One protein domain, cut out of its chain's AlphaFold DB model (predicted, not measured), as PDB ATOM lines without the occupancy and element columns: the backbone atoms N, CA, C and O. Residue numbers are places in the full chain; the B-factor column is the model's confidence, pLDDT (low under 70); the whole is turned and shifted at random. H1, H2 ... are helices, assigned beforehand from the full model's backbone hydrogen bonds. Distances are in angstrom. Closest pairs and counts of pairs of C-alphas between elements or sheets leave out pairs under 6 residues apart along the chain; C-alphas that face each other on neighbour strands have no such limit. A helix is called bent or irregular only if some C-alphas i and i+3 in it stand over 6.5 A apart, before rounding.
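Overview. This is residues 22 to 211 of the 648 residues of the protein "Anaphase-promoting complex subunit 5" of Exidia glandulosa HHB12029 (UniProt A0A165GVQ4). One buried helix, H1, makes the core: H2, H3 and H4 run back and forth beside it on one side, while H5, H6 and H7 cover the other. H8 stands crosswise at the end where H1 begins, and a long tail leads from H8 to the small H9, away from the other helices; two loops stick out with residues 118 to 123 and 138 to 143. The printed part has 190 residues, with nine named helices, H1 to H9 in chain order, and no named strand; the class is all helix. It is compact, with a radius of gyration of the C-alphas of 17.0 A, and spans 53 by 42 by 37 A.

Arrangement. Begin at H1, residues 22 to 34. It forms a helical hairpin with H2, residues 47 to 61, at a shallow tilt of 22 degrees; look at Leu 26 and Leu 57, their closest C-alphas, 6.8 A apart. H2, with residues 52 to 56 alone, touches H3, residues 70 to 78, in a second hairpin, closest at the C-alphas of Val 53 and Ile 77, 6.3 A. H3 makes a third with H4, residues 86 to 101, at a shallow tilt of 15 degrees, closest at the C-alphas of Ile 74 and Ala 92, 6.3 A. H4 is irregular: C-alphas 96 and 99 are 7.1 A apart. H5, residues 105 to 113, and H1 are near each other. H6, residues 131 to 135, touches H7, residues 152 to 165, closest at the C-alphas of Ile 135 and Arg 158, 5.9 A. H7 and H1 only just touch, with 3 pairs of C-alphas within 8 A, closest at Leu 27 and Ala 157, 6.7 A. H8, residues 169 to 185, touches H5 about perpendicular, at 81 degrees, closest at the C-alphas of Ala 105 and Thr 173, 6.0 A. H9, residues 208 to 211, touches no helix. The helix packing is part aligned, part crossed: leaving out H3 and H8, which only just touch and only at their ends, 3 of the 7 pairs of helices that touch and have a tilt are at a shallow tilt. Each O i to N i+4 pair is within hydrogen-bond range in H1, H2, H3, H6, H7 and H8, against 10 of 12 in H4 and 4 of 5 in H5; H9 is too short for such a pair.

Along the chain. Find C-alpha 22 at (430.571, 632.460, 494.674); from there H1 runs 18.4 A to C-alpha 34. H2 measures 20.4 A, H4 22.0 A and H7 20.2 A. H8 runs 24.3 A from C-alpha 169 at (422.249, 629.232, 477.367). H9 ends at C-alpha 211, (435.938, 613.153, 478.069).

Size, cuts and confidence. The C-alphas farthest apart, Thr 41 and Ile 199, are 54.2 A apart. The printed part has no cut. The links H1 to H2, H5 to H6, H6 to H7 and H8 to H9 are long. Mean pLDDT of the printed part is 72.1; 72 residues are under 70, among them 114 to 149 and 186 to 204.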
ATOM      1  N   HIS A  22     429.508 631.706 494.011       88.25
ATOM      2  CA  HIS A  22     430.571 632.460 494.674       88.25
ATOM      3  C   HIS A  22     431.768 632.790 493.760       88.25
ATOM      4  O   HIS A  22     432.363 633.851 493.923       88.25
ATOM      5  N   HIS A  23     432.076 631.980 492.735       89.50
ATOM      6  CA  HIS A  23     433.153 632.294 491.784       89.50
ATOM      7  C   HIS A  23     432.890 633.615 491.049       89.50
ATOM      8  O   HIS A  23     433.817 634.382 490.810       89.50
ATOM      9  N   ILE A  24     431.626 633.925 490.741       89.62
ATOM     10  CA  ILE A  24     431.234 635.179 490.077       89.62
ATOM     11  C   ILE A  24     431.510 636.375 490.996       89.62
ATOM     12  O   ILE A  24     432.020 637.400 490.544       89.62
ATOM     13  N   ALA A  25     431.231 636.232 492.295       89.06
ATOM     14  CA  ALA A  25     431.558 637.248 493.288       89.06
ATOM     15  C   ALA A  25     433.076 637.454 493.409       89.06
ATOM     16  O   ALA A  25     433.531 638.596 493.403       89.06
ATOM     17  N   LEU A  26     433.862 636.372 493.445       90.00
ATOM     18  CA  LEU A  26     435.328 636.441 493.495       90.00
ATOM     19  C   LEU A  26     435.910 637.117 492.245       90.00
ATOM     20  O   LEU A  26     436.800 637.955 492.364       90.00
ATOM     21  N   LEU A  27     435.369 636.831 491.054       87.56
ATOM     22  CA  LEU A  27     435.742 637.529 489.818       87.56
ATOM     23  C   LEU A  27     435.410 639.021 489.879       87.56
ATOM     24  O   LEU A  27     436.228 639.844 489.475       87.56
ATOM     25  N   ALA A  28     434.242 639.386 490.410       86.62
ATOM     26  CA  ALA A  28     433.871 640.788 490.580       86.62
ATOM     27  C   ALA A  28     434.824 641.514 491.548       86.62
ATOM     28  O   ALA A  28     435.251 642.628 491.254       86.62
ATOM     29  N   VAL A  29     435.214 640.875 492.658       87.19
ATOM     30  CA  VAL A  29     436.220 641.415 493.592       87.19
ATOM     31  C   VAL A  29     437.570 641.587 492.890       87.19
ATOM     32  O   VAL A  29     438.144 642.672 492.952       87.19
ATOM     33  N   LEU A  30     438.046 640.563 492.170       83.75
ATOM     34  CA  LEU A  30     439.303 640.613 491.414       83.75
ATOM     35  C   LEU A  30     439.331 641.794 490.434       83.75
ATOM     36  O   LEU A  30     440.292 642.559 490.436       83.75
ATOM     37  N   LEU A  31     438.261 641.984 489.658       78.88
ATOM     38  CA  LEU A  31     438.139 643.073 488.685       78.88
ATOM     39  C   LEU A  31     438.149 644.454 489.335       78.88
ATOM     40  O   LEU A  31     438.856 645.357 488.878       78.88
ATOM     41  N   LEU A  32     437.370 644.625 490.404       78.62
ATOM     42  CA  LEU A  32     437.260 645.903 491.103       78.62
ATOM     43  C   LEU A  32     438.581 646.285 491.771       78.62
ATOM     44  O   LEU A  32     438.961 647.455 491.711       78.62
ATOM     45  N   CYS A  33     439.307 645.311 492.325       77.44
ATOM     46  CA  CYS A  33     440.602 645.518 492.968       77.44
ATOM     47  C   CYS A  33     441.759 645.721 491.974       77.44
ATOM     48  O   CYS A  33     442.701 646.438 492.306       77.44
ATOM     49  N   SER A  34     441.694 645.162 490.757       70.81
ATOM     50  CA  SER A  34     442.713 645.385 489.716       70.81
ATOM     51  C   SER A  34     442.496 646.639 488.872       70.81
ATOM     52  O   SER A  34     443.412 647.100 488.189       70.81
ATOM     53  N   SER A  35     441.284 647.196 488.868       66.69
ATOM     54  CA  SER A  35     440.959 648.369 488.055       66.69
ATOM     55  C   SER A  35     441.474 649.673 488.690       66.69
ATOM     56  O   SER A  35     441.010 650.094 489.748       66.69
ATOM     57  N   LYS A  36     442.376 650.399 488.008       54.69
ATOM     58  CA  LYS A  36     442.774 651.776 488.398       54.69
ATOM     59  C   LYS A  36     441.633 652.807 488.303       54.69
ATOM     60  O   LYS A  36     441.796 653.949 488.712       54.69
ATOM     61  N   VAL A  37     440.476 652.412 487.766       48.72
ATOM     62  CA  VAL A  37     439.309 653.278 487.503       48.72
ATOM     63  C   VAL A  37     438.506 653.587 488.780       48.72
ATOM     64  O   VAL A  37     437.696 654.512 488.805       48.72
ATOM     65  N   SER A  38     438.744 652.860 489.875       47.50
ATOM     66  CA  SER A  38     437.941 652.995 491.097       47.50
ATOM     67  C   SER A  38     438.346 654.162 492.012       47.50
ATOM     68  O   SER A  38     437.606 654.467 492.950       47.50
ATOM     69  N   SER A  39     439.444 654.873 491.722       47.88
ATOM     70  CA  SER A  39     439.805 656.115 492.418       47.88
ATOM     71  C   SER A  39     439.663 657.333 491.491       47.88
ATOM     72  O   SER A  39     440.211 657.318 490.388       47.88
ATOM     73  N   PRO A  40     438.971 658.415 491.907       49.94
ATOM     74  CA  PRO A  40     438.932 659.663 491.142       49.94
ATOM     75  C   PRO A  40     440.315 660.338 491.030       49.94
ATOM     76  O   PRO A  40     440.466 661.241 490.212       49.94
ATOM     77  N   THR A  41     441.316 659.902 491.812       50.53
ATOM     78  CA  THR A  41     442.699 660.414 491.789       50.53
ATOM     79  C   THR A  41     443.670 659.550 490.972       50.53
ATOM     80  O   THR A  41     444.817 659.943 490.788       50.53
ATOM     81  N   GLY A  42     443.241 658.391 490.449       55.78
ATOM     82  CA  GLY A  42     444.113 657.461 489.713       55.78
ATOM     83  C   GLY A  42     445.114 656.689 490.589       55.78
ATOM     84  O   GLY A  42     445.966 655.968 490.060       55.78
ATOM     85  N   GLU A  43     445.010 656.818 491.912       58.72
ATOM     86  CA  GLU A  43     445.847 656.111 492.880       58.72
ATOM     87  C   GLU A  43     445.341 654.677 493.108       58.72
ATOM     88  O   GLU A  43     444.141 654.400 493.125       58.72
ATOM     89  N   SER A  44     446.289 653.747 493.228       65.12
ATOM     90  CA  SER A  44     446.044 652.347 493.589       65.12
ATOM     91  C   SER A  44     445.489 652.254 495.008       65.12
ATOM     92  O   SER A  44     445.930 653.002 495.876       65.12
ATOM     93  N   TYR A  45     444.626 651.266 495.271       73.75
ATOM     94  CA  TYR A  45     444.279 650.876 496.641       73.75
ATOM     95  C   TYR A  45     445.538 650.700 497.503       73.75
ATOM     96  O   TYR A  45     446.583 650.258 497.011       73.75
ATOM     97  N   SER A  46     445.419 651.008 498.797       79.56
ATOM     98  CA  SER A  46     446.499 650.819 499.770       79.56
ATOM     99  C   SER A  46     447.014 649.371 499.786       79.56
ATOM    100  O   SER A  46     446.226 648.425 499.698       79.56
ATOM    101  N   ALA A  47     448.329 649.191 499.951       79.81
ATOM    102  CA  ALA A  47     448.970 647.874 500.002       79.81
ATOM    103  C   ALA A  47     448.380 646.965 501.099       79.81
ATOM    104  O   ALA A  47     448.211 645.767 500.877       79.81
ATOM    105  N   ASP A  48     447.991 647.540 502.244       82.31
ATOM    106  CA  ASP A  48     447.378 646.804 503.359       82.31
ATOM    107  C   ASP A  48     446.006 646.223 502.974       82.31
ATOM    108  O   ASP A  48     445.696 645.071 503.285       82.31
ATOM    109  N   LEU A  49     445.201 647.002 502.238       83.56
ATOM    110  CA  LEU A  49     443.896 646.572 501.735       83.56
ATOM    111  C   LEU A  49     444.053 645.497 500.654       83.56
ATOM    112  O   LEU A  49     443.352 644.487 500.684       83.56
ATOM    113  N   GLN A  50     444.991 645.685 499.723       82.06
ATOM    114  CA  GLN A  50     445.274 644.695 498.680       82.06
ATOM    115  C   GLN A  50     445.742 643.366 499.277       82.06
ATOM    116  O   GLN A  50     445.262 642.313 498.867       82.06
ATOM    117  N   LEU A  51     446.635 643.394 500.271       85.19
ATOM    118  CA  LEU A  51     447.106 642.186 500.949       85.19
ATOM    119  C   LEU A  51     445.964 641.447 501.658       85.19
ATOM    120  O   LEU A  51     445.872 640.222 501.562       85.19
ATOM    121  N   HIS A  52     445.083 642.180 502.343       88.75
ATOM    122  CA  HIS A  52     443.910 641.610 503.012       88.75
ATOM    123  C   HIS A  52     442.953 640.942 502.018       88.75
ATOM    124  O   HIS A  52     442.594 639.778 502.190       88.75
ATOM    125  N   VAL A  53     442.610 641.639 500.930       87.25
ATOM    126  CA  VAL A  53     441.739 641.098 499.879       87.25
ATOM    127  C   VAL A  53     442.382 639.890 499.193       87.25
ATOM    128  O   VAL A  53     441.706 638.885 498.999       87.25
ATOM    129  N   HIS A  54     443.685 639.919 498.896       87.50
ATOM    130  CA  HIS A  54     444.382 638.764 498.325       87.50
ATOM    131  C   HIS A  54     444.358 637.544 499.253       87.50
ATOM    132  O   HIS A  54     444.193 636.436 498.757       87.50
ATOM    133  N   ARG A  55     444.475 637.708 500.579       89.38
ATOM    134  CA  ARG A  55     444.361 636.585 501.532       89.38
ATOM    135  C   ARG A  55     442.972 635.953 501.512       89.38
ATOM    136  O   ARG A  55     442.877 634.730 501.484       89.38
ATOM    137  N   ILE A  56     441.921 636.775 501.481       89.25
ATOM    138  CA  ILE A  56     440.536 636.294 501.370       89.25
ATOM    139  C   ILE A  56     440.347 635.558 500.040       89.25
ATOM    140  O   ILE A  56     439.881 634.424 500.026       89.25
ATOM    141  N   LEU A  57     440.764 636.170 498.928       88.69
ATOM    142  CA  LEU A  57     440.667 635.561 497.604       88.69
ATOM    143  C   LEU A  57     441.435 634.238 497.530       88.69
ATOM    144  O   LEU A  57     440.898 633.271 497.011       88.69
ATOM    145  N   LEU A  58     442.652 634.159 498.079       88.75
ATOM    146  CA  LEU A  58     443.439 632.922 498.110       88.75
ATOM    147  C   LEU A  58     442.731 631.805 498.885       88.75
ATOM    148  O   LEU A  58     442.731 630.672 498.418       88.75
ATOM    149  N   GLN A  59     442.122 632.116 500.032       87.56
ATOM    150  CA  GLN A  59     441.376 631.135 500.826       87.56
ATOM    151  C   GLN A  59     440.136 630.626 500.079       87.56
ATOM    152  O   GLN A  59     439.951 629.418 499.963       87.56
ATOM    153  N   GLU A  60     439.330 631.533 499.523       88.69
ATOM    154  CA  GLU A  60     438.091 631.167 498.826       88.69
ATOM    155  C   GLU A  60     438.366 630.459 497.487       88.69
ATOM    156  O   GLU A  60     437.708 629.482 497.151       88.69
ATOM    157  N   MET A  61     439.372 630.903 496.725       87.75
ATOM    158  CA  MET A  61     439.733 630.306 495.431       87.75
ATOM    159  C   MET A  61     440.452 628.963 495.559       87.75
ATOM    160  O   MET A  61     440.496 628.205 494.590       87.75
ATOM    161  N   ALA A  62     441.056 628.677 496.715       83.31
ATOM    162  CA  ALA A  62     441.632 627.367 496.985       83.31
ATOM    163  C   ALA A  62     440.551 626.296 497.235       83.31
ATOM    164  O   ALA A  62     440.877 625.113 497.187       83.31
ATOM    165  N   GLU A  63     439.291 626.696 497.478       80.19
ATOM    166  CA  GLU A  63     438.150 625.808 497.769       80.19
ATOM    167  C   GLU A  63     438.438 624.799 498.910       80.19
ATOM    168  O   GLU A  63     437.888 623.701 498.930       80.19
ATOM    169  N   ILE A  64     439.315 625.155 499.863       74.62
ATOM    170  CA  ILE A  64     439.682 624.300 501.013       74.62
ATOM    171  C   ILE A  64     438.582 624.319 502.087       74.62
ATOM    172  O   ILE A  64     438.402 623.348 502.821       74.62
ATOM    173  N   THR A  65     437.844 625.425 502.182       76.69
ATOM    174  CA  THR A  65     436.738 625.626 503.123       76.69
ATOM    175  C   THR A  65     435.421 625.781 502.381       76.69
ATOM    176  O   THR A  65     435.399 626.118 501.196       76.69
ATOM    177  N   GLU A  66     434.309 625.581 503.090       80.56
ATOM    178  CA  GLU A  66     433.003 625.936 502.546       80.56
ATOM    179  C   GLU A  66     432.969 627.415 502.129       80.56
ATOM    180  O   GLU A  66     433.525 628.266 502.833       80.56
ATOM    181  N   PRO A  67     432.338 627.735 500.986       83.75
ATOM    182  CA  PRO A  67     432.316 629.093 500.473       83.75
ATOM    183  C   PRO A  67     431.551 629.997 501.437       83.75
ATOM    184  O   PRO A  67     430.443 629.665 501.878       83.75
ATOM    185  N   ARG A  68     432.127 631.162 501.745       86.88
ATOM    186  CA  ARG A  68     431.455 632.170 502.576       86.88
ATOM    187  C   ARG A  68     430.191 632.659 501.891       86.88
ATOM    188  O   ARG A  68     430.167 632.807 500.676       86.88
ATOM    189  N   SER A  69     429.161 633.010 502.659       88.88
ATOM    190  CA  SER A  69     427.991 633.685 502.089       88.88
ATOM    191  C   SER A  69     428.370 635.048 501.498       88.88
ATOM    192  O   SER A  69     429.349 635.679 501.908       88.88
ATOM    193  N   TYR A  70     427.568 635.547 500.557       88.25
ATOM    194  CA  TYR A  70     427.864 636.807 499.874       88.25
ATOM    195  C   TYR A  70     428.023 637.999 500.830       88.25
ATOM    196  O   TYR A  70     428.928 638.823 500.680       88.25
ATOM    197  N   GLN A  71     427.175 638.077 501.858       87.44
ATOM    198  CA  GLN A  71     427.267 639.130 502.867       87.44
ATOM    199  C   GLN A  71     428.477 638.955 503.785       87.44
ATOM    200  O   GLN A  71     429.075 639.957 504.171       87.44
ATOM    201  N   GLN A  72     428.839 637.715 504.129       88.94
ATOM    202  CA  GLN A  72     430.035 637.427 504.919       88.94
ATOM    203  C   GLN A  72     431.291 637.867 504.156       88.94
ATOM    204  O   GLN A  72     432.102 638.607 504.702       88.94
ATOM    205  N   LEU A  73     431.381 637.537 502.862       88.69
ATOM    206  CA  LEU A  73     432.479 637.959 501.990       88.69
ATOM    207  C   LEU A  73     432.630 639.490 501.953       88.69
ATOM    208  O   LEU A  73     433.733 640.008 502.113       88.69
ATOM    209  N   ILE A  74     431.526 640.231 501.788       89.00
ATOM    210  CA  ILE A  74     431.558 641.704 501.798       89.00
ATOM    211  C   ILE A  74     431.972 642.237 503.176       89.00
ATOM    212  O   ILE A  74     432.797 643.146 503.247       89.00
ATOM    213  N   LYS A  75     431.427 641.684 504.268       89.88
ATOM    214  CA  LYS A  75     431.793 642.086 505.636       89.88
ATOM    215  C   LYS A  75     433.284 641.887 505.892       89.88
ATOM    216  O   LYS A  75     433.928 642.801 506.392       89.88
ATOM    217  N   ASP A  76     433.837 640.750 505.491       88.56
ATOM    218  CA  ASP A  76     435.246 640.433 505.709       88.56
ATOM    219  C   ASP A  76     436.171 641.353 504.904       88.56
ATOM    220  O   ASP A  76     437.220 641.757 505.405       88.56
ATOM    221  N   ILE A  77     435.761 641.765 503.699       86.38
ATOM    222  CA  ILE A  77     436.467 642.794 502.916       86.38
ATOM    223  C   ILE A  77     436.395 644.166 503.612       86.38
ATOM    224  O   ILE A  77     437.366 644.918 503.586       86.38
ATOM    225  N   VAL A  78     435.276 644.495 504.266       85.69
ATOM    226  CA  VAL A  78     435.082 645.768 504.987       85.69
ATOM    227  C   VAL A  78     435.863 645.829 506.302       85.69
ATOM    228  O   VAL A  78     436.292 646.911 506.687       85.69
ATOM    229  N   ILE A  79     436.102 644.694 506.967       86.12
ATOM    230  CA  ILE A  79     436.877 644.599 508.223       86.12
ATOM    231  C   ILE A  79     438.393 644.824 507.993       86.12
ATOM    232  O   ILE A  79     439.187 644.789 508.933       86.12
ATOM    233  N   ALA A  80     438.817 645.097 506.753       79.38
ATOM    234  CA  ALA A  80     440.210 645.344 506.401       79.38
ATOM    235  C   ALA A  80     440.889 646.417 507.286       79.38
ATOM    236  O   ALA A  80     440.242 647.371 507.736       79.38
ATOM    237  N   PRO A  81     442.219 646.324 507.491       71.44
ATOM    238  CA  PRO A  81     442.987 647.383 508.139       71.44
ATOM    239  C   PRO A  81     442.704 648.733 507.462       71.44
ATOM    240  O   PRO A  81     442.809 648.845 506.243       71.44
ATOM    241  N   ARG A  82     442.351 649.760 508.252       72.19
ATOM    242  CA  ARG A  82     441.894 651.086 507.772       72.19
ATOM    243  C   ARG A  82     440.517 651.078 507.076       72.19
ATOM    244  O   ARG A  82     440.300 651.814 506.115       72.19
ATOM    245  N   ALA A  83     439.566 650.313 507.616       66.69
ATOM    246  CA  ALA A  83     438.159 650.241 507.191       66.69
ATOM    247  C   ALA A  83     437.433 651.600 507.033       66.69
ATOM    248  O   ALA A  83     436.437 651.701 506.314       66.69
ATOM    249  N   ASP A  84     437.923 652.660 507.685       71.12
ATOM    250  CA  ASP A  84     437.349 654.009 507.604       71.12
ATOM    251  C   ASP A  84     437.643 654.748 506.295       71.12
ATOM    252  O   ASP A  84     437.029 655.785 506.022       71.12
ATOM    253  N   LEU A  85     438.545 654.224 505.461       78.06
ATOM    254  CA  LEU A  85     438.860 654.823 504.169       78.06
ATOM    255  C   LEU A  85     437.638 654.802 503.239       78.06
ATOM    256  O   LEU A  85     436.950 653.791 503.069       78.06
ATOM    257  N   VAL A  86     437.401 655.935 502.573       78.88
ATOM    258  CA  VAL A  86     436.302 656.120 501.608       78.88
ATOM    259  C   VAL A  86     436.362 655.076 500.483       78.88
ATOM    260  O   VAL A  86     435.324 654.625 500.001       78.88
ATOM    261  N   GLU A  87     437.567 654.638 500.117       76.19
ATOM    262  CA  GLU A  87     437.819 653.598 499.115       76.19
ATOM    263  C   GLU A  87     437.212 652.244 499.495       76.19
ATOM    264  O   GLU A  87     436.580 651.603 498.656       76.19
ATOM    265  N   VAL A  88     437.324 651.833 500.763       79.81
ATOM    266  CA  VAL A  88     436.778 650.559 501.262       79.81
ATOM    267  C   VAL A  88     435.252 650.605 501.256       79.81
ATOM    268  O   VAL A  88     434.597 649.674 500.787       79.81
ATOM    269  N   ARG A  89     434.664 651.728 501.694       81.25
ATOM    270  CA  ARG A  89     433.204 651.935 501.663       81.25
ATOM    271  C   ARG A  89     432.668 651.959 500.233       81.25
ATOM    272  O   ARG A  89     431.609 651.394 499.967       81.25
ATOM    273  N   ARG A  90     433.407 652.569 499.300       81.31
ATOM    274  CA  ARG A  90     433.066 652.572 497.872       81.31
ATOM    275  C   ARG A  90     433.149 651.171 497.277       81.31
ATOM    276  O   ARG A  90     432.223 650.780 496.566       81.31
ATOM    277  N   LEU A  91     434.204 650.414 497.583       82.06
ATOM    278  CA  LEU A  91     434.365 649.033 497.132       82.06
ATOM    279  C   LEU A  91     433.211 648.163 497.644       82.06
ATOM    280  O   LEU A  91     432.584 647.457 496.862       82.06
ATOM    281  N   ALA A  92     432.858 648.292 498.923       84.06
ATOM    282  CA  ALA A  92     431.751 647.562 499.531       84.06
ATOM    283  C   ALA A  92     430.387 647.921 498.922       84.06
ATOM    284  O   ALA A  92     429.599 647.030 498.612       84.06
ATOM    285  N   ALA A  93     430.114 649.211 498.694       84.94
ATOM    286  CA  ALA A  93     428.891 649.664 498.028       84.94
ATOM    287  C   ALA A  93     428.811 649.166 496.574       84.94
ATOM    288  O   ALA A  93     427.745 648.760 496.112       84.94
ATOM    289  N   THR A  94     429.948 649.159 495.873       83.31
ATOM    290  CA  THR A  94     430.066 648.652 494.501       83.31
ATOM    291  C   THR A  94     429.805 647.151 494.453       83.31
ATOM    292  O   THR A  94     428.987 646.704 493.651       83.31
ATOM    293  N   LEU A  95     430.422 646.383 495.356       85.00
ATOM    294  CA  LEU A  95     430.184 644.949 495.489       85.00
ATOM    295  C   LEU A  95     428.712 644.673 495.805       85.00
ATOM    296  O   LEU A  95     428.075 643.941 495.062       85.00
ATOM    297  N   ALA A  96     428.117 645.346 496.790       86.62
ATOM    298  CA  ALA A  96     426.703 645.171 497.138       86.62
ATOM    299  C   ALA A  96     425.725 645.437 495.970       86.62
ATOM    300  O   ALA A  96     424.597 644.937 495.976       86.62
ATOM    301  N   ALA A  97     426.133 646.211 494.959       86.62
ATOM    302  CA  ALA A  97     425.336 646.473 493.765       86.62
ATOM    303  C   ALA A  97     425.462 645.383 492.680       86.62
ATOM    304  O   ALA A  97     424.568 645.278 491.837       86.62
ATOM    305  N   VAL A  98     426.509 644.547 492.691       86.19
ATOM    306  CA  VAL A  98     426.797 643.546 491.640       86.19
ATOM    307  C   VAL A  98     425.600 642.631 491.327       86.19
ATOM    308  O   VAL A  98     425.258 642.519 490.146       86.19
ATOM    309  N   PRO A  99     424.870 642.050 492.304       86.81
ATOM    310  CA  PRO A  99     423.721 641.192 492.002       86.81
ATOM    311  C   PRO A  99     422.595 641.929 491.268       86.81
ATOM    312  O   PRO A  99     421.902 641.345 490.437       86.81
ATOM    313  N   LYS A 100     422.432 643.235 491.523       85.56
ATOM    314  CA  LYS A 100     421.450 644.076 490.821       85.56
ATOM    315  C   LYS A 100     421.881 644.362 489.384       85.56
ATOM    316  O   LYS A 100     421.026 644.509 488.513       85.56
ATOM    317  N   HIS A 101     423.182 644.432 489.110       81.56
ATOM    318  CA  HIS A 101     423.697 644.653 487.758       81.56
ATOM    319  C   HIS A 101     423.615 643.400 486.885       81.56
ATOM    320  O   HIS A 101     423.292 643.516 485.705       81.56
ATOM    321  N   LEU A 102     423.787 642.213 487.466       84.81
ATOM    322  CA  LEU A 102     423.802 640.933 486.752       84.81
ATOM    323  C   LEU A 102     422.423 640.238 486.669       84.81
ATOM    324  O   LEU A 102     422.336 639.016 486.567       84.81
ATOM    325  N   HIS A 103     421.322 640.999 486.725       82.00
ATOM    326  CA  HIS A 103     419.961 640.438 486.787       82.00
ATOM    327  C   HIS A 103     419.450 639.858 485.454       82.00
ATOM    328  O   HIS A 103     418.643 638.926 485.452       82.00
ATOM    329  N   THR A 104     419.883 640.386 484.303       85.38
ATOM    330  CA  THR A 104     419.526 639.823 482.988       85.38
ATOM    331  C   THR A 104     420.582 638.830 482.517       85.38
ATOM    332  O   THR A 104     421.754 638.962 482.855       85.38
ATOM    333  N   ALA A 105     420.163 637.829 481.737       81.75
ATOM    334  CA  ALA A 105     421.083 636.856 481.148       81.75
ATOM    335  C   ALA A 105     422.107 637.542 480.227       81.75
ATOM    336  O   ALA A 105     423.279 637.192 480.276       81.75
ATOM    337  N   ASP A 106     421.685 638.578 479.493       81.62
ATOM    338  CA  ASP A 106     422.571 639.365 478.629       81.62
ATOM    339  C   ASP A 106     423.651 640.083 479.442       81.62
ATOM    340  O   ASP A 106     424.828 639.866 479.202       81.62
ATOM    341  N   LYS A 107     423.286 640.815 480.507       83.12
ATOM    342  CA  LYS A 107     424.269 641.496 481.375       83.12
ATOM    343  C   LYS A 107     425.197 640.518 482.089       83.12
ATOM    344  O   LYS A 107     426.348 640.841 482.370       83.12
ATOM    345  N   PHE A 108     424.689 639.331 482.409       84.00
ATOM    346  CA  PHE A 108     425.479 638.252 482.985       84.00
ATOM    347  C   PHE A 108     426.483 637.684 481.968       84.00
ATOM    348  O   PHE A 108     427.625 637.419 482.326       84.00
ATOM    349  N   ALA A 109     426.098 637.536 480.698       82.94
ATOM    350  CA  ALA A 109     426.998 637.116 479.626       82.94
ATOM    351  C   ALA A 109     428.000 638.218 479.231       82.94
ATOM    352  O   ALA A 109     429.177 637.927 479.001       82.94
ATOM    353  N   ASP A 110     427.568 639.479 479.223       81.94
ATOM    354  CA  ASP A 110     428.405 640.655 478.975       81.94
ATOM    355  C   ASP A 110     429.519 640.763 480.023       81.94
ATOM    356  O   ASP A 110     430.671 641.030 479.681       81.94
ATOM    357  N   PHE A 111     429.209 640.459 481.292       83.12
ATOM    358  CA  PHE A 111     430.199 640.406 482.370       83.12
ATOM    359  C   PHE A 111     431.373 639.473 482.039       83.12
ATOM    360  O   PHE A 111     432.521 639.861 482.231       83.12
ATOM    361  N   PHE A 112     431.110 638.278 481.495       77.88
ATOM    362  CA  PHE A 112     432.153 637.311 481.132       77.88
ATOM    363  C   PHE A 112     432.860 637.628 479.811       77.88
ATOM    364  O   PHE A 112     434.059 637.384 479.688       77.88
ATOM    365  N   THR A 113     432.135 638.139 478.819       71.62
ATOM    366  CA  THR A 113     432.661 638.360 477.460       71.62
ATOM    367  C   THR A 113     433.381 639.697 477.297       71.62
ATOM    368  O   THR A 113     434.137 639.862 476.340       71.62
ATOM    369  N   GLY A 114     433.188 640.647 478.219       63.16
ATOM    370  CA  GLY A 114     433.758 641.993 478.112       63.16
ATOM    371  C   GLY A 114     433.224 642.778 476.908       63.16
ATOM    372  O   GLY A 114     433.817 643.780 476.507       63.16
ATOM    373  N   LEU A 115     432.125 642.326 476.291       41.47
ATOM    374  CA  LEU A 115     431.478 643.054 475.209       41.47
ATOM    375  C   LEU A 115     430.879 644.342 475.783       41.47
ATOM    376  O   LEU A 115     430.121 644.330 476.747       41.47
ATOM    377  N   HIS A 116     431.306 645.460 475.199       41.31
ATOM    378  CA  HIS A 116     430.958 646.835 475.540       41.31
ATOM    379  C   HIS A 116     429.568 647.000 476.172       41.31
ATOM    380  O   HIS A 116     428.565 646.836 475.486       41.31
ATOM    381  N   CYS A 117     429.502 647.485 477.416       37.97
ATOM    382  CA  CYS A 117     428.342 648.264 477.845       37.97
ATOM    383  C   CYS A 117     428.426 649.620 477.118       37.97
ATOM    384  O   CYS A 117     429.317 650.419 477.432       37.97
ATOM    385  N   PRO A 118     427.578 649.903 476.111       34.34
ATOM    386  CA  PRO A 118     427.608 651.186 475.435       34.34
ATOM    387  C   PRO A 118     427.078 652.238 476.406       34.34
ATOM    388  O   PRO A 118     426.088 652.020 477.104       34.34
ATOM    389  N   GLN A 119     427.736 653.394 476.428       38.31
ATOM    390  CA  GLN A 119     427.325 654.616 477.117       38.31
ATOM    391  C   GLN A 119     425.795 654.808 477.124       38.31
ATOM    392  O   GLN A 119     425.245 655.289 476.137       38.31
ATOM    393  N   ARG A 120     425.104 654.475 478.225       36.75
ATOM    394  CA  ARG A 120     423.800 655.061 478.610       36.75
ATOM    395  C   ARG A 120     423.296 654.505 479.944       36.75
ATOM    396  O   ARG A 120     422.425 653.647 480.007       36.75
ATOM    397  N   SER A 121     423.821 655.036 481.039       34.19
ATOM    398  CA  SER A 121     423.031 655.512 482.190       34.19
ATOM    399  C   SER A 121     423.994 655.982 483.279       34.19
ATOM    400  O   SER A 121     424.963 655.302 483.594       34.19
ATOM    401  N   GLY A 122     423.768 657.185 483.808       37.88
ATOM    402  CA  GLY A 122     424.644 657.879 484.759       37.88
ATOM    403  C   GLY A 122     424.656 657.296 486.175       37.88
ATOM    404  O   GLY A 122     424.499 658.043 487.135       37.88
ATOM    405  N   LEU A 123     424.839 655.982 486.318       36.47
ATOM    406  CA  LEU A 123     425.107 655.316 487.592       36.47
ATOM    407  C   LEU A 123     426.522 654.731 487.559       36.47
ATOM    408  O   LEU A 123     426.867 653.927 486.699       36.47
ATOM    409  N   ALA A 124     427.342 655.198 488.497       39.97
ATOM    410  CA  ALA A 124     428.791 655.057 488.572       39.97
ATOM    411  C   ALA A 124     429.291 653.639 488.933       39.97
ATOM    412  O   ALA A 124     430.028 653.474 489.904       39.97
ATOM    413  N   LEU A 125     428.926 652.620 488.153       43.72
ATOM    414  CA  LEU A 125     429.660 651.352 488.103       43.72
ATOM    415  C   LEU A 125     430.351 651.228 486.745       43.72
ATOM    416  O   LEU A 125     429.880 650.551 485.835       43.72
ATOM    417  N   ASP A 126     431.481 651.922 486.614       45.09
ATOM    418  CA  ASP A 126     432.371 651.815 485.457       45.09
ATOM    419  C   ASP A 126     433.202 650.524 485.614       45.09
ATOM    420  O   ASP A 126     434.389 650.558 485.935       45.09
ATOM    421  N   LEU A 127     432.564 649.354 485.444       48.91
ATOM    422  CA  LEU A 127     433.220 648.032 485.384       48.91
ATOM    423  C   LEU A 127     433.981 647.873 484.048       48.91
ATOM    424  O   LEU A 127     433.858 646.886 483.339       48.91
ATOM    425  N   ARG A 128     434.774 648.888 483.688       43.84
ATOM    426  CA  ARG A 128     435.595 648.973 482.471       43.84
ATOM    427  C   ARG A 128     436.814 648.047 482.478       43.84
ATOM    428  O   ARG A 128     437.603 648.072 481.538       43.84
ATOM    429  N   ALA A 129     437.024 647.293 483.554       49.62
ATOM    430  CA  ALA A 129     438.049 646.265 483.586       49.62
ATOM    431  C   ALA A 129     437.530 645.045 482.829       49.62
ATOM    432  O   ALA A 129     436.679 644.308 483.318       49.62
ATOM    433  N   ASP A 130     438.039 644.858 481.618       55.53
ATOM    434  CA  ASP A 130     437.679 643.720 480.791       55.53
ATOM    435  C   ASP A 130     438.216 642.430 481.433       55.53
ATOM    436  O   ASP A 130     439.431 642.247 481.542       55.53
ATOM    437  N   ILE A 131     437.332 641.479 481.771       58.16
ATOM    438  CA  ILE A 131     437.731 640.082 482.036       58.16
ATOM    439  C   ILE A 131     438.560 639.561 480.851       58.16
ATOM    440  O   ILE A 131     439.571 638.887 481.030       58.16
ATOM    441  N   HIS A 132     438.207 639.980 479.635       56.41
ATOM    442  CA  HIS A 132     438.963 639.708 478.418       56.41
ATOM    443  C   HIS A 132     440.412 640.245 478.471       56.41
ATOM    444  O   HIS A 132     441.324 639.598 477.955       56.41
ATOM    445  N   GLY A 133     440.659 641.380 479.134       56.62
ATOM    446  CA  GLY A 133     441.994 641.947 479.363       56.62
ATOM    447  C   GLY A 133     442.819 641.199 480.419       56.62
ATOM    448  O   GLY A 133     444.045 641.224 480.356       56.62
ATOM    449  N   LEU A 134     442.167 640.481 481.341       59.19
ATOM    450  CA  LEU A 134     442.821 639.547 482.270       59.19
ATOM    451  C   LEU A 134     443.153 638.192 481.613       59.19
ATOM    452  O   LEU A 134     443.966 637.432 482.138       59.19
ATOM    453  N   ILE A 135     442.529 637.872 480.470       58.81
ATOM    454  CA  ILE A 135     442.545 636.526 479.874       58.81
ATOM    455  C   ILE A 135     443.310 636.449 478.543       58.81
ATOM    456  O   ILE A 135     443.922 635.412 478.286       58.81
ATOM    457  N   MET A 136     443.319 637.498 477.710       54.97
ATOM    458  CA  MET A 136     443.854 637.444 476.334       54.97
ATOM    459  C   MET A 136     445.190 638.169 476.136       54.97
ATOM    460  O   MET A 136     445.518 639.112 476.857       54.97
ATOM    461  N   GLU A 137     445.981 637.665 475.178       50.22
ATOM    462  CA  GLU A 137     447.290 638.172 474.725       50.22
ATOM    463  C   GLU A 137     447.132 639.497 473.996       50.22
ATOM    464  O   GLU A 137     446.453 639.582 472.979       50.22
ATOM    465  N   ARG A 138     447.723 640.555 474.559       53.91
ATOM    466  CA  ARG A 138     448.178 641.690 473.768       53.91
ATOM    467  C   ARG A 138     449.695 641.582 473.748       53.91
ATOM    468  O   ARG A 138     450.295 641.507 474.814       53.91
ATOM    469  N   ASP A 139     450.269 641.524 472.551       45.50
ATOM    470  CA  ASP A 139     451.716 641.400 472.315       45.50
ATOM    471  C   ASP A 139     452.512 642.650 472.742       45.50
ATOM    472  O   ASP A 139     453.740 642.662 472.705       45.50
ATOM    473  N   ASP A 140     451.825 643.699 473.197       47.31
ATOM    474  CA  ASP A 140     452.440 644.923 473.687       47.31
ATOM    475  C   ASP A 140     452.735 644.817 475.192       47.31
ATOM    476  O   ASP A 140     451.884 644.381 475.967       47.31
ATOM    477  N   LEU A 141     453.954 645.228 475.573       45.25
ATOM    478  CA  LEU A 141     454.535 645.331 476.924       45.25
ATOM    479  C   LEU A 141     453.523 645.313 478.089       45.25
ATOM    480  O   LEU A 141     452.535 646.051 478.035       45.25
ATOM    481  N   PRO A 142     453.809 644.595 479.200       44.34
ATOM    482  CA  PRO A 142     452.927 644.563 480.360       44.34
ATOM    483  C   PRO A 142     452.701 645.989 480.862       44.34
ATOM    484  O   PRO A 142     453.570 646.610 481.475       44.34
ATOM    485  N   GLY A 143     451.517 646.530 480.580       51.91
ATOM    486  CA  GLY A 143     451.079 647.753 481.224       51.91
ATOM    487  C   GLY A 143     451.076 647.516 482.741       51.91
ATOM    488  O   GLY A 143     450.771 646.403 483.174       51.91
ATOM    489  N   PRO A 144     451.351 648.534 483.574       47.41
ATOM    490  CA  PRO A 144     451.485 648.409 485.034       47.41
ATOM    491  C   PRO A 144     450.201 647.976 485.785       47.41
ATOM    492  O   PRO A 144     450.121 648.131 487.000       47.41
ATOM    493  N   ASN A 145     449.178 647.480 485.076       51.78
ATOM    494  CA  ASN A 145     447.820 647.218 485.562       51.78
ATOM    495  C   ASN A 145     447.294 645.820 485.184       51.78
ATOM    496  O   ASN A 145     446.092 645.583 485.291       51.78
ATOM    497  N   GLN A 146     448.135 644.924 484.669       57.06
ATOM    498  CA  GLN A 146     447.696 643.600 484.223       57.06
ATOM    499  C   GLN A 146     448.091 642.546 485.256       57.06
ATOM    500  O   GLN A 146     449.268 642.407 485.584       57.06
ATOM    501  N   MET A 147     447.109 641.795 485.770       64.00
ATOM    502  CA  MET A 147     447.429 640.558 486.478       64.00
ATOM    503  C   MET A 147     448.100 639.607 485.490       64.00
ATOM    504  O   MET A 147     447.619 639.411 484.374       64.00
ATOM    505  N   GLU A 148     449.205 638.996 485.902       68.75
ATOM    506  CA  GLU A 148     449.904 638.039 485.058       68.75
ATOM    507  C   GLU A 148     449.009 636.820 484.793       68.75
ATOM    508  O   GLU A 148     448.463 636.227 485.724       68.75
ATOM    509  N   ARG A 149     448.883 636.381 483.533       67.94
ATOM    510  CA  ARG A 149     448.045 635.217 483.180       67.94
ATOM    511  C   ARG A 149     448.442 633.924 483.883       67.94
ATOM    512  O   ARG A 149     447.602 633.047 484.069       67.94
ATOM    513  N   ARG A 150     449.729 633.785 484.200       77.50
ATOM    514  CA  ARG A 150     450.299 632.624 484.895       77.50
ATOM    515  C   ARG A 150     450.216 632.755 486.415       77.50
ATOM    516  O   ARG A 150     450.505 631.787 487.109       77.50
ATOM    517  N   SER A 151     449.790 633.914 486.925       81.62
ATOM    518  CA  SER A 151     449.481 634.068 488.342       81.62
ATOM    519  C   SER A 151     448.289 633.195 488.729       81.62
ATOM    520  O   SER A 151     447.424 632.879 487.908       81.62
ATOM    521  N   PHE A 152     448.214 632.849 490.010       83.00
ATOM    522  CA  PHE A 152     447.106 632.082 490.574       83.00
ATOM    523  C   PHE A 152     445.734 632.720 490.272       83.00
ATOM    524  O   PHE A 152     444.804 632.033 489.846       83.00
ATOM    525  N   PHE A 153     445.632 634.048 490.394       84.75
ATOM    526  CA  PHE A 153     444.418 634.809 490.089       84.75
ATOM    527  C   PHE A 153     444.060 634.791 488.595       84.75
ATOM    528  O   PHE A 153     442.898 634.586 488.239       84.75
ATOM    529  N   GLY A 154     445.058 634.928 487.714       80.62
ATOM    530  CA  GLY A 154     444.873 634.841 486.263       80.62
ATOM    531  C   GLY A 154     444.412 633.452 485.804       80.62
ATOM    532  O   GLY A 154     443.492 633.334 484.992       80.62
ATOM    533  N   LEU A 155     444.985 632.387 486.377       83.06
ATOM    534  CA  LEU A 155     444.584 631.007 486.091       83.06
ATOM    535  C   LEU A 155     443.145 630.723 486.532       83.06
ATOM    536  O   LEU A 155     442.396 630.095 485.783       83.06
ATOM    537  N   PHE A 156     442.732 631.206 487.704       86.69
ATOM    538  CA  PHE A 156     441.350 631.081 488.170       86.69
ATOM    539  C   PHE A 156     440.358 631.822 487.266       86.69
ATOM    540  O   PHE A 156     439.367 631.226 486.836       86.69
ATOM    541  N   ALA A 157     440.646 633.079 486.907       83.50
ATOM    542  CA  ALA A 157     439.798 633.855 486.001       83.50
ATOM    543  C   ALA A 157     439.636 633.162 484.643       83.50
ATOM    544  O   ALA A 157     438.523 633.020 484.126       83.50
ATOM    545  N   ARG A 158     440.736 632.622 484.108       79.56
ATOM    546  CA  ARG A 158     440.732 631.837 482.873       79.56
ATOM    547  C   ARG A 158     439.935 630.539 483.008       79.56
ATOM    548  O   ARG A 158     439.190 630.208 482.090       79.56
ATOM    549  N   ARG A 159     440.057 629.805 484.120       83.44
ATOM    550  CA  ARG A 159     439.258 628.590 484.377       83.44
ATOM    551  C   ARG A 159     437.765 628.910 484.412       83.44
ATOM    552  O   ARG A 159     436.995 628.212 483.759       83.44
ATOM    553  N   CYS A 160     437.370 629.988 485.089       85.69
ATOM    554  CA  CYS A 160     435.979 630.430 485.130       85.69
ATOM    555  C   CYS A 160     435.434 630.782 483.745       85.69
ATOM    556  O   CYS A 160     434.354 630.328 483.378       85.69
ATOM    557  N   TYR A 161     436.204 631.532 482.958       84.81
ATOM    558  CA  TYR A 161     435.823 631.917 481.604       84.81
ATOM    559  C   TYR A 161     435.744 630.729 480.637       84.81
ATOM    560  O   TYR A 161     434.786 630.610 479.878       84.81
ATOM    561  N   LEU A 162     436.714 629.810 480.686       80.88
ATOM    562  CA  LEU A 162     436.690 628.600 479.862       80.88
ATOM    563  C   LEU A 162     435.503 627.701 480.212       80.88
ATOM    564  O   LEU A 162     434.899 627.131 479.307       80.88
ATOM    565  N   THR A 163     435.144 627.583 481.495       82.38
ATOM    566  CA  THR A 163     433.917 626.880 481.890       82.38
ATOM    567  C   THR A 163     432.685 627.611 481.365       82.38
ATOM    568  O   THR A 163     431.825 626.961 480.785       82.38
ATOM    569  N   PHE A 164     432.621 628.940 481.489       84.94
ATOM    570  CA  PHE A 164     431.505 629.744 480.985       84.94
ATOM    571  C   PHE A 164     431.284 629.573 479.472       84.94
ATOM    572  O   PHE A 164     430.155 629.343 479.053       84.94
ATOM    573  N   ILE A 165     432.341 629.592 478.651       82.44
ATOM    574  CA  ILE A 165     432.232 629.368 477.193       82.44
ATOM    575  C   ILE A 165     431.634 627.993 476.868       82.44
ATOM    576  O   ILE A 165     430.921 627.844 475.878       82.44
ATOM    577  N   LYS A 166     431.930 626.979 477.686       80.31
ATOM    578  CA  LYS A 166     431.409 625.619 477.501       80.31
ATOM    579  C   LYS A 166     429.949 625.477 477.938       80.31
ATOM    580  O   LYS A 166     429.366 624.425 477.698       80.31
ATOM    581  N   MET A 167     429.353 626.473 478.592       82.19
ATOM    582  CA  MET A 167     427.978 626.393 479.090       82.19
ATOM    583  C   MET A 167     426.956 626.681 477.989       82.19
ATOM    584  O   MET A 167     427.129 627.576 477.163       82.19
ATOM    585  N   SER A 168     425.846 625.941 477.996       84.88
ATOM    586  CA  SER A 168     424.684 626.269 477.171       84.88
ATOM    587  C   SER A 168     423.924 627.471 477.742       84.88
ATOM    588  O   SER A 168     424.051 627.816 478.918       84.88
ATOM    589  N   PHE A 169     423.085 628.109 476.922       83.69
ATOM    590  CA  PHE A 169     422.249 629.232 477.367       83.69
ATOM    591  C   PHE A 169     421.358 628.872 478.574       83.69
ATOM    592  O   PHE A 169     421.150 629.684 479.480       83.69
ATOM    593  N   GLU A 170     420.870 627.628 478.617       83.25
ATOM    594  CA  GLU A 170     420.084 627.098 479.733       83.25
ATOM    595  C   GLU A 170     420.919 627.045 481.023       83.25
ATOM    596  O   GLU A 170     420.470 627.491 482.080       83.25
ATOM    597  N   ALA A 171     422.171 626.592 480.922       82.69
ATOM    598  CA  ALA A 171     423.100 626.536 482.044       82.69
ATOM    599  C   ALA A 171     423.479 627.935 482.554       82.69
ATOM    600  O   ALA A 171     423.527 628.151 483.764       82.69
ATOM    601  N   VAL A 172     423.696 628.904 481.656       85.94
ATOM    602  CA  VAL A 172     423.970 630.305 482.031       85.94
ATOM    603  C   VAL A 172     422.774 630.918 482.763       85.94
ATOM    604  O   VAL A 172     422.937 631.567 483.797       85.94
ATOM    605  N   THR A 173     421.556 630.671 482.274       85.75
ATOM    606  CA  THR A 173     420.326 631.166 482.909       85.75
ATOM    607  C   THR A 173     420.148 630.585 484.311       85.75
ATOM    608  O   THR A 173     419.794 631.321 485.236       85.75
ATOM    609  N   ARG A 174     420.442 629.290 484.476       85.88
ATOM    610  CA  ARG A 174     420.411 628.597 485.767       85.88
ATOM    611  C   ARG A 174     421.462 629.137 486.737       85.88
ATOM    612  O   ARG A 174     421.115 629.513 487.855       85.88
ATOM    613  N   LEU A 175     422.715 629.266 486.303       86.31
ATOM    614  CA  LEU A 175     423.789 629.818 487.131       86.31
ATOM    615  C   LEU A 175     423.462 631.239 487.607       86.31
ATOM    616  O   LEU A 175     423.700 631.580 488.762       86.31
ATOM    617  N   ARG A 176     422.857 632.063 486.746       89.38
ATOM    618  CA  ARG A 176     422.377 633.397 487.123       89.38
ATOM    619  C   ARG A 176     421.313 633.331 488.222       89.38
ATOM    620  O   ARG A 176     421.375 634.109 489.172       89.38
ATOM    621  N   THR A 177     420.329 632.437 488.099       87.75
ATOM    622  CA  THR A 177     419.293 632.282 489.136       87.75
ATOM    623  C   THR A 177     419.877 631.793 490.458       87.75
ATOM    624  O   THR A 177     419.508 632.320 491.503       87.75
ATOM    625  N   GLU A 178     420.837 630.867 490.411       86.50
ATOM    626  CA  GLU A 178     421.550 630.362 491.589       86.50
ATOM    627  C   GLU A 178     422.408 631.463 492.232       86.50
ATOM    628  O   GLU A 178     422.385 631.625 493.449       86.50
ATOM    629  N   PHE A 179     423.087 632.294 491.434       88.25
ATOM    630  CA  PHE A 179     423.836 633.456 491.921       88.25
ATOM    631  C   PHE A 179     422.948 634.475 492.631       88.25
ATOM    632  O   PHE A 179     423.288 634.942 493.718       88.25
ATOM    633  N   TYR A 180     421.796 634.802 492.045       86.88
ATOM    634  CA  TYR A 180     420.859 635.739 492.656       86.88
ATOM    635  C   TYR A 180     420.259 635.181 493.952       86.88
ATOM    636  O   TYR A 180     420.182 635.899 494.948       86.88
ATOM    637  N   ALA A 181     419.876 633.900 493.951       85.31
ATOM    638  CA  ALA A 181     419.374 633.222 495.139       85.31
ATOM    639  C   ALA A 181     420.425 633.221 496.255       85.31
ATOM    640  O   ALA A 181     420.140 633.692 497.350       85.31
ATOM    641  N   TRP A 182     421.657 632.806 495.954       87.06
ATOM    642  CA  TRP A 182     422.773 632.777 496.901       87.06
ATOM    643  C   TRP A 182     423.112 634.162 497.475       87.06
ATOM    644  O   TRP A 182     423.328 634.308 498.679       87.06
ATOM    645  N   ALA A 183     423.099 635.205 496.638       85.75
ATOM    646  CA  ALA A 183     423.324 636.578 497.086       85.75
ATOM    647  C   ALA A 183     422.199 637.110 497.999       85.75
ATOM    648  O   ALA A 183     422.437 638.036 498.778       85.75
ATOM    649  N   ALA A 184     420.988 636.545 497.907       84.19
ATOM    650  CA  ALA A 184     419.817 636.960 498.675       84.19
ATOM    651  C   ALA A 184     419.604 636.156 499.972       84.19
ATOM    652  O   ALA A 184     419.243 636.745 500.989       84.19
ATOM    653  N   THR A 185     419.800 634.832 499.954       73.50
ATOM    654  CA  THR A 185     419.423 633.931 501.062       73.50
ATOM    655  C   THR A 185     420.503 633.743 502.121       73.50
ATOM    656  O   THR A 185     420.223 633.128 503.146       73.50
ATOM    657  N   ASN A 186     421.722 634.264 501.920       66.44
ATOM    658  CA  ASN A 186     422.873 634.071 502.820       66.44
ATOM    659  C   ASN A 186     423.235 632.602 503.122       66.44
ATOM    660  O   ASN A 186     424.090 632.362 503.972       66.44
ATOM    661  N   SER A 187     422.616 631.636 502.442       64.44
ATOM    662  CA  SER A 187     422.773 630.205 502.690       64.44
ATOM    663  C   SER A 187     423.369 629.515 501.465       64.44
ATOM    664  O   SER A 187     423.067 629.863 500.319       64.44
ATOM    665  N   ASN A 188     424.190 628.496 501.717       65.00
ATOM    666  CA  ASN A 188     424.746 627.609 500.695       65.00
ATOM    667  C   ASN A 188     423.706 626.598 500.154       65.00
ATOM    668  O   ASN A 188     424.029 625.777 499.305       65.00
ATOM    669  N   GLU A 189     422.432 626.697 500.549       57.56
ATOM    670  CA  GLU A 189     421.321 625.910 499.981       57.56
ATOM    671  C   GLU A 189     421.085 626.151 498.477       57.56
ATOM    672  O   GLU A 189     420.475 625.325 497.801       57.56
ATOM    673  N   ALA A 190     421.587 627.260 497.922       54.75
ATOM    674  CA  ALA A 190     421.501 627.560 496.489       54.75
ATOM    675  C   ALA A 190     422.457 626.716 495.615       54.75
ATOM    676  O   ALA A 190     422.421 626.824 494.387       54.75
ATOM    677  N   TYR A 191     423.312 625.884 496.221       63.69
ATOM    678  CA  TYR A 191     424.185 624.956 495.508       63.69
ATOM    679  C   TYR A 191     423.391 623.695 495.168       63.69
ATOM    680  O   TYR A 191     423.293 622.762 495.963       63.69
ATOM    681  N   ALA A 192     422.805 623.657 493.974       56.69
ATOM    682  CA  ALA A 192     422.179 622.434 493.496       56.69
ATOM    683  C   ALA A 192     423.227 621.303 493.407       56.69
ATOM    684  O   ALA A 192     424.357 621.556 492.970       56.69
ATOM    685  N   PRO A 193     422.880 620.053 493.771       54.91
ATOM    686  CA  PRO A 193     423.796 618.932 493.628       54.91
ATOM    687  C   PRO A 193     424.198 618.795 492.159       54.91
ATOM    688  O   PRO A 193     423.345 618.730 491.267       54.91
ATOM    689  N   VAL A 194     425.508 618.776 491.909       54.19
ATOM    690  CA  VAL A 194     426.067 618.514 490.582       54.19
ATOM    691  C   VAL A 194     425.612 617.114 490.186       54.19
ATOM    692  O   VAL A 194     426.054 616.121 490.761       54.19
ATOM    693  N   THR A 195     424.689 617.015 489.231       50.12
ATOM    694  CA  THR A 195     424.281 615.718 488.697       50.12
ATOM    695  C   THR A 195     425.498 615.069 488.037       50.12
ATOM    696  O   THR A 195     426.120 615.711 487.185       50.12
ATOM    697  N   PRO A 196     425.877 613.833 488.413       46.19
ATOM    698  CA  PRO A 196     427.030 613.168 487.823       46.19
ATOM    699  C   PRO A 196     426.855 613.076 486.306       46.19
ATOM    700  O   PRO A 196     425.772 612.744 485.824       46.19
ATOM    701  N   ARG A 197     427.930 613.404 485.574       51.16
ATOM    702  CA  ARG A 197     428.005 613.465 484.105       51.16
ATOM    703  C   ARG A 197     427.290 612.276 483.452       51.16
ATOM    704  O   ARG A 197     427.849 611.187 483.332       51.16
ATOM    705  N   GLY A 198     426.056 612.503 483.015       44.12
ATOM    706  CA  GLY A 198     425.288 611.581 482.187       44.12
ATOM    707  C   GLY A 198     425.562 611.829 480.705       44.12
ATOM    708  O   GLY A 198     425.894 612.935 480.296       44.12
ATOM    709  N   ILE A 199     425.368 610.800 479.881       43.22
ATOM    710  CA  ILE A 199     425.695 610.724 478.439       43.22
ATOM    711  C   ILE A 199     424.970 611.780 477.557       43.22
ATOM    712  O   ILE A 199     425.197 611.848 476.351       43.22
ATOM    713  N   LYS A 200     424.130 612.654 478.127       48.59
ATOM    714  CA  LYS A 200     423.479 613.784 477.440       48.59
ATOM    715  C   LYS A 200     423.306 614.974 478.382       48.59
ATOM    716  O   LYS A 200     422.184 615.343 478.723       48.59
ATOM    717  N   ASP A 201     424.410 615.554 478.829       55.72
ATOM    718  CA  ASP A 201     424.357 616.770 479.633       55.72
ATOM    719  C   ASP A 201     423.976 617.961 478.729       55.72
ATOM    720  O   ASP A 201     424.802 618.490 477.993       55.72
ATOM    721  N   ARG A 202     422.691 618.359 478.715       58.84
ATOM    722  CA  ARG A 202     422.170 619.500 477.916       58.84
ATOM    723  C   ARG A 202     422.791 620.852 478.310       58.84
ATOM    724  O   ARG A 202     422.590 621.856 477.623       58.84
ATOM    725  N   PHE A 203     423.520 620.884 479.421       63.72
ATOM    726  CA  PHE A 203     424.043 622.092 480.045       63.72
ATOM    727  C   PHE A 203     425.468 622.455 479.609       63.72
ATOM    728  O   PHE A 203     425.859 623.615 479.744       63.72
ATOM    729  N   LEU A 204     426.239 621.507 479.068       69.31
ATOM    730  CA  LEU A 204     427.640 621.717 478.701       69.31
ATOM    731  C   LEU A 204     427.919 621.223 477.277       69.31
ATOM    732  O   LEU A 204     427.429 620.178 476.861       69.31
ATOM    733  N   PHE A 205     428.760 621.958 476.555       70.81
ATOM    734  CA  PHE A 205     429.391 621.547 475.305       70.81
ATOM    735  C   PHE A 205     430.814 621.057 475.628       70.81
ATOM    736  O   PHE A 205     431.746 621.867 475.659       70.81
ATOM    737  N   PRO A 206     430.999 619.764 475.965       64.62
ATOM    738  CA  PRO A 206     432.296 619.252 476.389       64.62
ATOM    739  C   PRO A 206     433.292 619.271 475.228       64.62
ATOM    740  O   PRO A 206     432.958 618.912 474.100       64.62
ATOM    741  N   ALA A 207     434.534 619.653 475.517       66.81
ATOM    742  CA  ALA A 207     435.647 619.429 474.602       66.81
ATOM    743  C   ALA A 207     436.133 617.974 474.717       66.81
ATOM    744  O   ALA A 207     435.948 617.344 475.758       66.81
ATOM    745  N   ASP A 208     436.844 617.459 473.708       65.38
ATOM    746  CA  ASP A 208     437.424 616.101 473.741       65.38
ATOM    747  C   ASP A 208     438.291 615.855 474.986       65.38
ATOM    748  O   ASP A 208     438.304 614.758 475.544       65.38
ATOM    749  N   VAL A 209     438.958 616.898 475.487       65.00
ATOM    750  CA  VAL A 209     439.754 616.857 476.724       65.00
ATOM    751  C   VAL A 209     438.892 616.562 477.960       65.00
ATOM    752  O   VAL A 209     439.351 615.877 478.868       65.00
ATOM    753  N   ASP A 210     437.632 617.007 477.989       61.59
ATOM    754  CA  ASP A 210     436.722 616.795 479.121       61.59
ATOM    755  C   ASP A 210     436.192 615.352 479.194       61.59
ATOM    756  O   ASP A 210     435.676 614.947 480.238       61.59
ATOM    757  N   SER A 211     436.320 614.572 478.113       63.12
ATOM    758  CA  SER A 211     435.938 613.153 478.069       63.12
ATOM    759  C   SER A 211     436.941 612.237 478.785       63.12
ATOM    760  O   SER A 211     436.583 611.126 479.189       63.12
TER     761      SER A 211